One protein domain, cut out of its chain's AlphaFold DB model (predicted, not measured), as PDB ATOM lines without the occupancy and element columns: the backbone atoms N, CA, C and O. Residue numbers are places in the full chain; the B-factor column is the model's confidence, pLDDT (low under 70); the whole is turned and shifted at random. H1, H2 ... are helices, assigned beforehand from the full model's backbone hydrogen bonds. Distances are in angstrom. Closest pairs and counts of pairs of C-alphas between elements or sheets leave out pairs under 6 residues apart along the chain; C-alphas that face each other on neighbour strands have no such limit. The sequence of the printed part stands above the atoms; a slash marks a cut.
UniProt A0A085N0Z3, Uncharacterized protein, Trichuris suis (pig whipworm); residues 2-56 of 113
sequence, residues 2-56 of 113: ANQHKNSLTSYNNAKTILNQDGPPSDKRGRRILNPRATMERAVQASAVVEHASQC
ATOM      1  N   ALA A   2     139.895 150.570 180.822       59.78
ATOM      2  CA  ALA A   2     140.345 149.573 179.829       59.78
ATOM      3  C   ALA A   2     141.539 148.709 180.301       59.78
ATOM      4  O   ALA A   2     141.523 147.488 180.160       59.78
ATOM      5  N   ASN A   3     142.527 149.325 180.961       70.44
ATOM      6  CA  ASN A   3     143.676 148.595 181.503       70.44
ATOM      7  C   ASN A   3     143.313 147.674 182.690       70.44
ATOM      8  O   ASN A   3     143.906 146.617 182.847       70.44
ATOM      9  N   GLN A   4     142.309 148.027 183.504       74.75
ATOM     10  CA  GLN A   4     141.865 147.207 184.644       74.75
ATOM     11  C   GLN A   4     141.142 145.938 184.179       74.75
ATOM     12  O   GLN A   4     141.434 144.854 184.684       74.75
ATOM     13  N   HIS A   5     140.256 146.046 183.183       81.56
ATOM     14  CA  HIS A   5     139.590 144.879 182.595       81.56
ATOM     15  C   HIS A   5     140.593 143.969 181.883       81.56
ATOM     16  O   HIS A   5     140.546 142.754 182.055       81.56
ATOM     17  N   LYS A   6     141.562 144.555 181.163       83.25
ATOM     18  CA  LYS A   6     142.655 143.806 180.533       83.25
ATOM     19  C   LYS A   6     143.490 143.047 181.568       83.25
ATOM     20  O   LYS A   6     143.708 141.854 181.400       83.25
ATOM     21  N   ASN A   7     143.875 143.698 182.665       85.44
ATOM     22  CA  ASN A   7     144.628 143.058 183.748       85.44
ATOM     23  C   ASN A   7     143.830 141.933 184.425       85.44
ATOM     24  O   ASN A   7     144.385 140.873 184.711       85.44
ATOM     25  N   SER A   8     142.529 142.141 184.643       87.06
ATOM     26  CA  SER A   8     141.637 141.122 185.215       87.06
ATOM     27  C   SER A   8     141.521 139.908 184.289       87.06
ATOM     28  O   SER A   8     141.622 138.772 184.747       87.06
ATOM     29  N   LEU A   9     141.413 140.138 182.977       88.19
ATOM     30  CA  LEU A   9     141.386 139.082 181.966       88.19
ATOM     31  C   LEU A   9     142.715 138.325 181.881       88.19
ATOM     32  O   LEU A   9     142.721 137.099 181.803       88.19
ATOM     33  N   THR A  10     143.849 139.025 181.954       88.06
ATOM     34  CA  THR A  10     145.171 138.390 182.041       88.06
ATOM     35  C   THR A  10     145.277 137.510 183.286       88.06
ATOM     36  O   THR A  10     145.724 136.371 183.187       88.06
ATOM     37  N   SER A  11     144.817 137.994 184.443       87.44
ATOM     38  CA  SER A  11     144.805 137.202 185.678       87.44
ATOM     39  C   SER A  11     143.916 135.961 185.562       87.44
ATOM     40  O   SER A  11     144.323 134.889 186.007       87.44
ATOM     41  N   TYR A  12     142.732 136.091 184.953       90.88
ATOM     42  CA  TYR A  12     141.820 134.973 184.702       90.88
ATOM     43  C   TYR A  12     142.466 133.915 183.800       90.88
ATOM     44  O   TYR A  12     142.500 132.740 184.156       90.88
ATOM     45  N   ASN A  13     143.036 134.331 182.666       88.62
ATOM     46  CA  ASN A  13     143.667 133.421 181.711       88.62
ATOM     47  C   ASN A  13     144.873 132.701 182.319       88.62
ATOM     48  O   ASN A  13     145.005 131.495 182.147       88.62
ATOM     49  N   ASN A  14     145.713 133.405 183.081       87.81
ATOM     50  CA  ASN A  14     146.846 132.786 183.768       87.81
ATOM     51  C   ASN A  14     146.382 131.724 184.775       87.81
ATOM     52  O   ASN A  14     146.942 130.631 184.814       87.81
ATOM     53  N   ALA A  15     145.339 132.018 185.557       89.38
ATOM     54  CA  ALA A  15     144.765 131.059 186.493       89.38
ATOM     55  C   ALA A  15     144.135 129.849 185.777       89.38
ATOM     56  O   ALA A  15     144.371 128.715 186.187       89.38
ATOM     57  N   LYS A  16     143.409 130.071 184.673       89.12
ATOM     58  CA  LYS A  16     142.840 129.006 183.835       89.12
ATOM     59  C   LYS A  16     143.927 128.090 183.266       89.12
ATOM     60  O   LYS A  16     143.776 126.876 183.298       89.12
ATOM     61  N   THR A  17     145.034 128.659 182.790       86.94
ATOM     62  CA  THR A  17     146.177 127.892 182.279       86.94
ATOM     63  C   THR A  17     146.814 127.030 183.365       86.94
ATOM     64  O   THR A  17     147.052 125.854 183.117       86.94
ATOM     65  N   ILE A  18     147.034 127.571 184.572       84.50
ATOM     66  CA  ILE A  18     147.577 126.798 185.708       84.50
ATOM     67  C   ILE A  18     146.640 125.642 186.069       84.50
ATOM     68  O   ILE A  18     147.098 124.517 186.233       84.50
ATOM     69  N   LEU A  19     145.332 125.912 186.156       85.19
ATOM     70  CA  LEU A  19     144.330 124.898 186.491       85.19
ATOM     71  C   LEU A  19     144.270 123.771 185.448       85.19
ATOM     72  O   LEU A  19     144.063 122.624 185.810       85.19
ATOM     73  N   ASN A  20     144.451 124.097 184.165       83.31
ATOM     74  CA  ASN A  20     144.386 123.125 183.073       83.31
ATOM     75  C   ASN A  20     145.676 122.312 182.881       83.31
ATOM     76  O   ASN A  20     145.639 121.292 182.202       83.31
ATOM     77  N   GLN A  21     146.820 122.793 183.377       74.38
ATOM     78  CA  GLN A  21     148.127 122.176 183.120       74.38
ATOM     79  C   GLN A  21     148.616 121.259 184.251       74.38
ATOM     80  O   GLN A  21     149.660 120.642 184.063       74.38
ATOM     81  N   ASP A  22     147.948 121.211 185.416       62.50
ATOM     82  CA  ASP A  22     148.470 120.602 186.666       62.50
ATOM     83  C   ASP A  22     149.941 120.992 186.963       62.50
ATOM     84  O   ASP A  22     150.686 120.306 187.662       62.50
ATOM     85  N   GLY A  23     150.388 122.114 186.390       58.59
ATOM     86  CA  GLY A  23     151.786 122.513 186.313       58.59
ATOM     87  C   GLY A  23     152.170 123.461 187.446       58.59
ATOM     88  O   GLY A  23     151.311 124.180 187.971       58.59
ATOM     89  N   PRO A  24     153.460 123.506 187.829       54.59
ATOM     90  CA  PRO A  24     153.906 124.314 188.952       54.59
ATOM     91  C   PRO A  24     153.571 125.797 188.720       54.59
ATOM     92  O   PRO A  24     153.589 126.267 187.576       54.59
ATOM     93  N   PRO A  25     153.279 126.564 189.789       55.38
ATOM     94  CA  PRO A  25     152.984 127.985 189.672       55.38
ATOM     95  C   PRO A  25     154.120 128.684 188.922       55.38
ATOM     96  O   PRO A  25     155.268 128.612 189.348       55.38
ATOM     97  N   SER A  26     153.798 129.336 187.802       53.50
ATOM     98  CA  SER A  26     154.769 130.018 186.938       53.50
ATOM     99  C   SER A  26     155.737 130.894 187.750       53.50
ATOM    100  O   SER A  26     155.308 131.861 188.381       53.50
ATOM    101  N   ASP A  27     157.036 130.610 187.643       48.69
ATOM    102  CA  ASP A  27     158.136 131.274 188.365       48.69
ATOM    103  C   ASP A  27     158.552 132.632 187.752       48.69
ATOM    104  O   ASP A  27     159.628 133.185 187.996       48.69
ATOM    105  N   LYS A  28     157.701 133.212 186.897       49.53
ATOM    106  CA  LYS A  28     157.959 134.519 186.291       49.53
ATOM    107  C   LYS A  28     157.615 135.611 187.299       49.53
ATOM    108  O   LYS A  28     156.443 135.815 187.602       49.53
ATOM    109  N   ARG A  29     158.654 136.301 187.791       46.59
ATOM    110  CA  ARG A  29     158.627 137.469 188.699       46.59
ATOM    111  C   ARG A  29     157.338 138.291 188.543       46.59
ATOM    112  O   ARG A  29     157.202 139.102 187.632       46.59
ATOM    113  N   GLY A  30     156.392 138.031 189.440       56.94
ATOM    114  CA  GLY A  30     155.030 138.553 189.438       56.94
ATOM    115  C   GLY A  30     154.206 137.881 190.540       56.94
ATOM    116  O   GLY A  30     154.583 136.830 191.054       56.94
ATOM    117  N   ARG A  31     153.099 138.514 190.954       58.34
ATOM    118  CA  ARG A  31     152.246 138.073 192.075       58.34
ATOM    119  C   ARG A  31     151.824 136.604 191.899       58.34
ATOM    120  O   ARG A  31     151.086 136.281 190.974       58.34
ATOM    121  N   ARG A  32     152.277 135.735 192.809       64.81
ATOM    122  CA  ARG A  32     152.006 134.289 192.798       64.81
ATOM    123  C   ARG A  32     150.497 134.019 192.900       64.81
ATOM    124  O   ARG A  32     149.852 134.462 193.851       64.81
ATOM    125  N   ILE A  33     149.936 133.289 191.933       70.88
ATOM    126  CA  ILE A  33     148.543 132.814 191.970       70.88
ATOM    127  C   ILE A  33     148.508 131.558 192.848       70.88
ATOM    128  O   ILE A  33     148.883 130.480 192.404       70.88
ATOM    129  N   LEU A  34     148.119 131.716 194.118       71.56
ATOM    130  CA  LEU A  34     148.104 130.625 195.108       71.56
ATOM    131  C   LEU A  34     146.902 129.686 194.950       71.56
ATOM    132  O   LEU A  34     147.020 128.489 195.175       71.56
ATOM    133  N   ASN A  35     145.747 130.233 194.568       85.94
ATOM    134  CA  ASN A  35     144.533 129.467 194.307       85.94
ATOM    135  C   ASN A  35     143.978 129.891 192.936       85.94
ATOM    136  O   ASN A  35     143.403 130.985 192.827       85.94
ATOM    137  N   PRO A  36     144.178 129.071 191.886       87.38
ATOM    138  CA  PRO A  36     143.712 129.382 190.541       87.38
ATOM    139  C   PRO A  36     142.195 129.579 190.467       87.38
ATOM    140  O   PRO A  36     141.744 130.593 189.940       87.38
ATOM    141  N   ARG A  37     141.402 128.687 191.078       90.25
ATOM    142  CA  ARG A  37     139.932 128.763 191.042       90.25
ATOM    143  C   ARG A  37     139.413 130.046 191.698       90.25
ATOM    144  O   ARG A  37     138.689 130.803 191.061       90.25
ATOM    145  N   ALA A  38     139.884 130.365 192.905       90.81
ATOM    146  CA  ALA A  38     139.495 131.600 193.593       90.81
ATOM    147  C   ALA A  38     139.940 132.865 192.831       90.81
ATOM    148  O   ALA A  38     139.285 133.905 192.883       90.81
ATOM    149  N   THR A  39     141.068 132.803 192.119       90.38
ATOM    150  CA  THR A  39     141.531 133.909 191.266       90.38
ATOM    151  C   THR A  39     140.616 134.111 190.062       90.38
ATOM    152  O   THR A  39     140.298 135.253 189.735       90.38
ATOM    153  N   MET A  40     140.171 133.022 189.429       92.69
ATOM    154  CA  MET A  40     139.208 133.078 188.329       92.69
ATOM    155  C   MET A  40     137.874 133.672 188.791       92.69
ATOM    156  O   MET A  40     137.391 134.612 188.166       92.69
ATOM    157  N   GLU A  41     137.326 133.197 189.913       92.56
ATOM    158  CA  GLU A  41     136.063 133.692 190.485       92.56
ATOM    159  C   GLU A  41     136.120 135.190 190.803       92.56
ATOM    160  O   GLU A  41     135.246 135.951 190.390       92.56
ATOM    161  N   ARG A  42     137.196 135.650 191.460       91.00
ATOM    162  CA  ARG A  42     137.391 137.082 191.736       91.00
ATOM    163  C   ARG A  42     137.488 137.912 190.462       91.00
ATOM    164  O   ARG A  42     136.972 139.023 190.424       91.00
ATOM    165  N   ALA A  43     138.163 137.402 189.433       90.31
ATOM    166  CA  ALA A  43     138.300 138.117 188.170       90.31
ATOM    167  C   ALA A  43     136.955 138.247 187.434       90.31
ATOM    168  O   ALA A  43     136.692 139.302 186.860       90.31
ATOM    169  N   VAL A  44     136.106 137.213 187.495       89.75
ATOM    170  CA  VAL A  44     134.730 137.238 186.970       89.75
ATOM    171  C   VAL A  44     133.889 138.270 187.726       89.75
ATOM    172  O   VAL A  44     133.343 139.174 187.102       89.75
ATOM    173  N   GLN A  45     133.871 138.220 189.062       87.06
ATOM    174  CA  GLN A  45     133.106 139.167 189.890       87.06
ATOM    175  C   GLN A  45     133.556 140.626 189.718       87.06
ATOM    176  O   GLN A  45     132.748 141.546 189.794       87.06
ATOM    177  N   ALA A  46     134.849 140.854 189.482       83.56
ATOM    178  CA  ALA A  46     135.396 142.196 189.324       83.56
ATOM    179  C   ALA A  46     135.147 142.809 187.933       83.56
ATOM    180  O   ALA A  46     135.408 144.000 187.742       83.56
ATOM    181  N   SER A  47     134.722 142.026 186.932       84.06
ATOM    182  CA  SER A  47     134.678 142.501 185.549       84.06
ATOM    183  C   SER A  47     133.718 141.707 184.660       84.06
ATOM    184  O   SER A  47     134.050 140.613 184.209       84.06
ATOM    185  N   ALA A  48     132.625 142.347 184.234       83.50
ATOM    186  CA  ALA A  48     131.690 141.805 183.238       83.50
ATOM    187  C   ALA A  48     132.375 141.389 181.914       83.50
ATOM    188  O   ALA A  48     131.966 140.437 181.258       83.50
ATOM    189  N   VAL A  49     133.477 142.053 181.530       84.94
ATOM    190  CA  VAL A  49     134.293 141.646 180.366       84.94
ATOM    191  C   VAL A  49     134.924 140.264 180.572       84.94
ATOM    192  O   VAL A  49     135.019 139.488 179.627       84.94
ATOM    193  N   VAL A  50     135.369 139.962 181.798       88.25
ATOM    194  CA  VAL A  50     135.978 138.669 182.141       88.25
ATOM    195  C   VAL A  50     134.902 137.599 182.216       88.25
ATOM    196  O   VAL A  50     135.100 136.520 181.671       88.25
ATOM    197  N   GLU A  51     133.754 137.911 182.818       88.38
ATOM    198  CA  GLU A  51     132.583 137.033 182.807       88.38
ATOM    199  C   GLU A  51     132.190 136.647 181.375       88.38
ATOM    200  O   GLU A  51     132.157 135.464 181.042       88.38
ATOM    201  N   HIS A  52     132.013 137.626 180.484       86.44
ATOM    202  CA  HIS A  52     131.690 137.356 179.084       86.44
ATOM    203  C   HIS A  52     132.780 136.532 178.376       86.44
ATOM    204  O   HIS A  52     132.482 135.533 177.721       86.44
ATOM    205  N   ALA A  53     134.055 136.906 178.530       87.56
ATOM    206  CA  ALA A  53     135.175 136.177 177.928       87.56
ATOM    207  C   ALA A  53     135.340 134.752 178.473       87.56
ATOM    208  O   ALA A  53     135.892 133.895 177.790       87.56
ATOM    209  N   SER A  54     134.878 134.481 179.697       87.94
ATOM    210  CA  SER A  54     134.923 133.138 180.278       87.94
ATOM    211  C   SER A  54     133.984 132.161 179.565       87.94
ATOM    212  O   SER A  54     134.289 130.970 179.498       87.94
ATOM    213  N   GLN A  55     132.887 132.679 179.004       86.62
ATOM    214  CA  GLN A  55     131.828 131.922 178.333       86.62
ATOM    215  C   GLN A  55     131.954 131.962 176.801       86.62
ATOM    216  O   GLN A  55     131.351 131.152 176.101       86.62
ATOM    217  N   CYS A  56     132.729 132.907 176.263       82.50
ATOM    218  CA  CYS A  56     132.869 133.134 174.831       82.50
ATOM    219  C   CYS A  56     134.253 132.706 174.325       82.50
ATOM    220  O   CYS A  56     135.276 133.234 174.749       82.50
TER     221      CYS A  56
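Overview. This is residues 2 to 56 of the 113 residues of an uncharacterized protein of Trichuris suis (pig whipworm) (UniProt A0A085N0Z3). A long helix, H1, has a shorter helix, H2, folded back along it as a helical hairpin with a wide connecting loop, residues 22 to 35, and a third, short helix, H3, turns back after H2 and packs on residues 5 to 12 of H1. The centres of the three helices make a triangle. The printed part has 55 residues with three named helices, in the order H1, H2, H3, and no named strand; its class is all helix. The whole is compact, with a radius of gyration of the C-alphas of 10.9 A, and the C-alphas span 29 by 21 by 16 A along their three main axes.

Along the chain. The printed part begins with H1, residues 2 to 21, which runs 28.7 A from C-alpha 2 at (140.345, 149.573, 179.829) to C-alpha 21 at (148.127, 122.176, 183.120). Residues 22 to 35 hold no named element. H2, residues 36 to 45, is 14.4 A long from first to last C-alpha. H3, residues 48 to 55, is 11.0 A long and ends with C-alpha 55 at (131.828, 131.922, 178.333). Cys 56 is the last printed residue.

Arrangement. H1 and H2 form a hairpin of helices: they touch, with 20 pairs of C-alphas within 8 A, and run opposite ways at a shallow tilt of 29 degrees. Their closest C-alphas are those of Ala 15 and Pro 36, 4.5 A apart. H1 and H3 touch, with 7 pairs of C-alphas within 8 A, and H1 touches H3 with residues 5 to 12 alone. The closest C-alphas of these two helices are those of Leu 9 and Val 50, 5.4 A apart. H1 and H3 run the same way at a shallow tilt of 29 degrees. H2 and H3 touch only at the corner by their link; their closest C-alphas, those of Val 44 and Glu 51, are 4.7 A apart. These two run opposite ways at a steep tilt of 52 degrees. In H1 and H2 every pair of O i and N i+4 is within hydrogen-bond range, and in H3 3 of 4 are.

Size, cuts and confidence. The two C-alphas farthest apart are those of Ala 2 and Asp 22, at 30.9 A, while the first and last printed C-alphas, of Ala 2 and Cys 56, are 18.7 A apart. The printed part has no cut. The link from H1 to H2, 14 residues, is long, and its C-alphas lie 8 to 16 A from the mean of the C-alphas; the link from H2 to H3, 2 residues, is tight. The mean pLDDT of the printed part is 79.1, and the model's confidence is low, under 70, at residue 2 and residues 22 to 32.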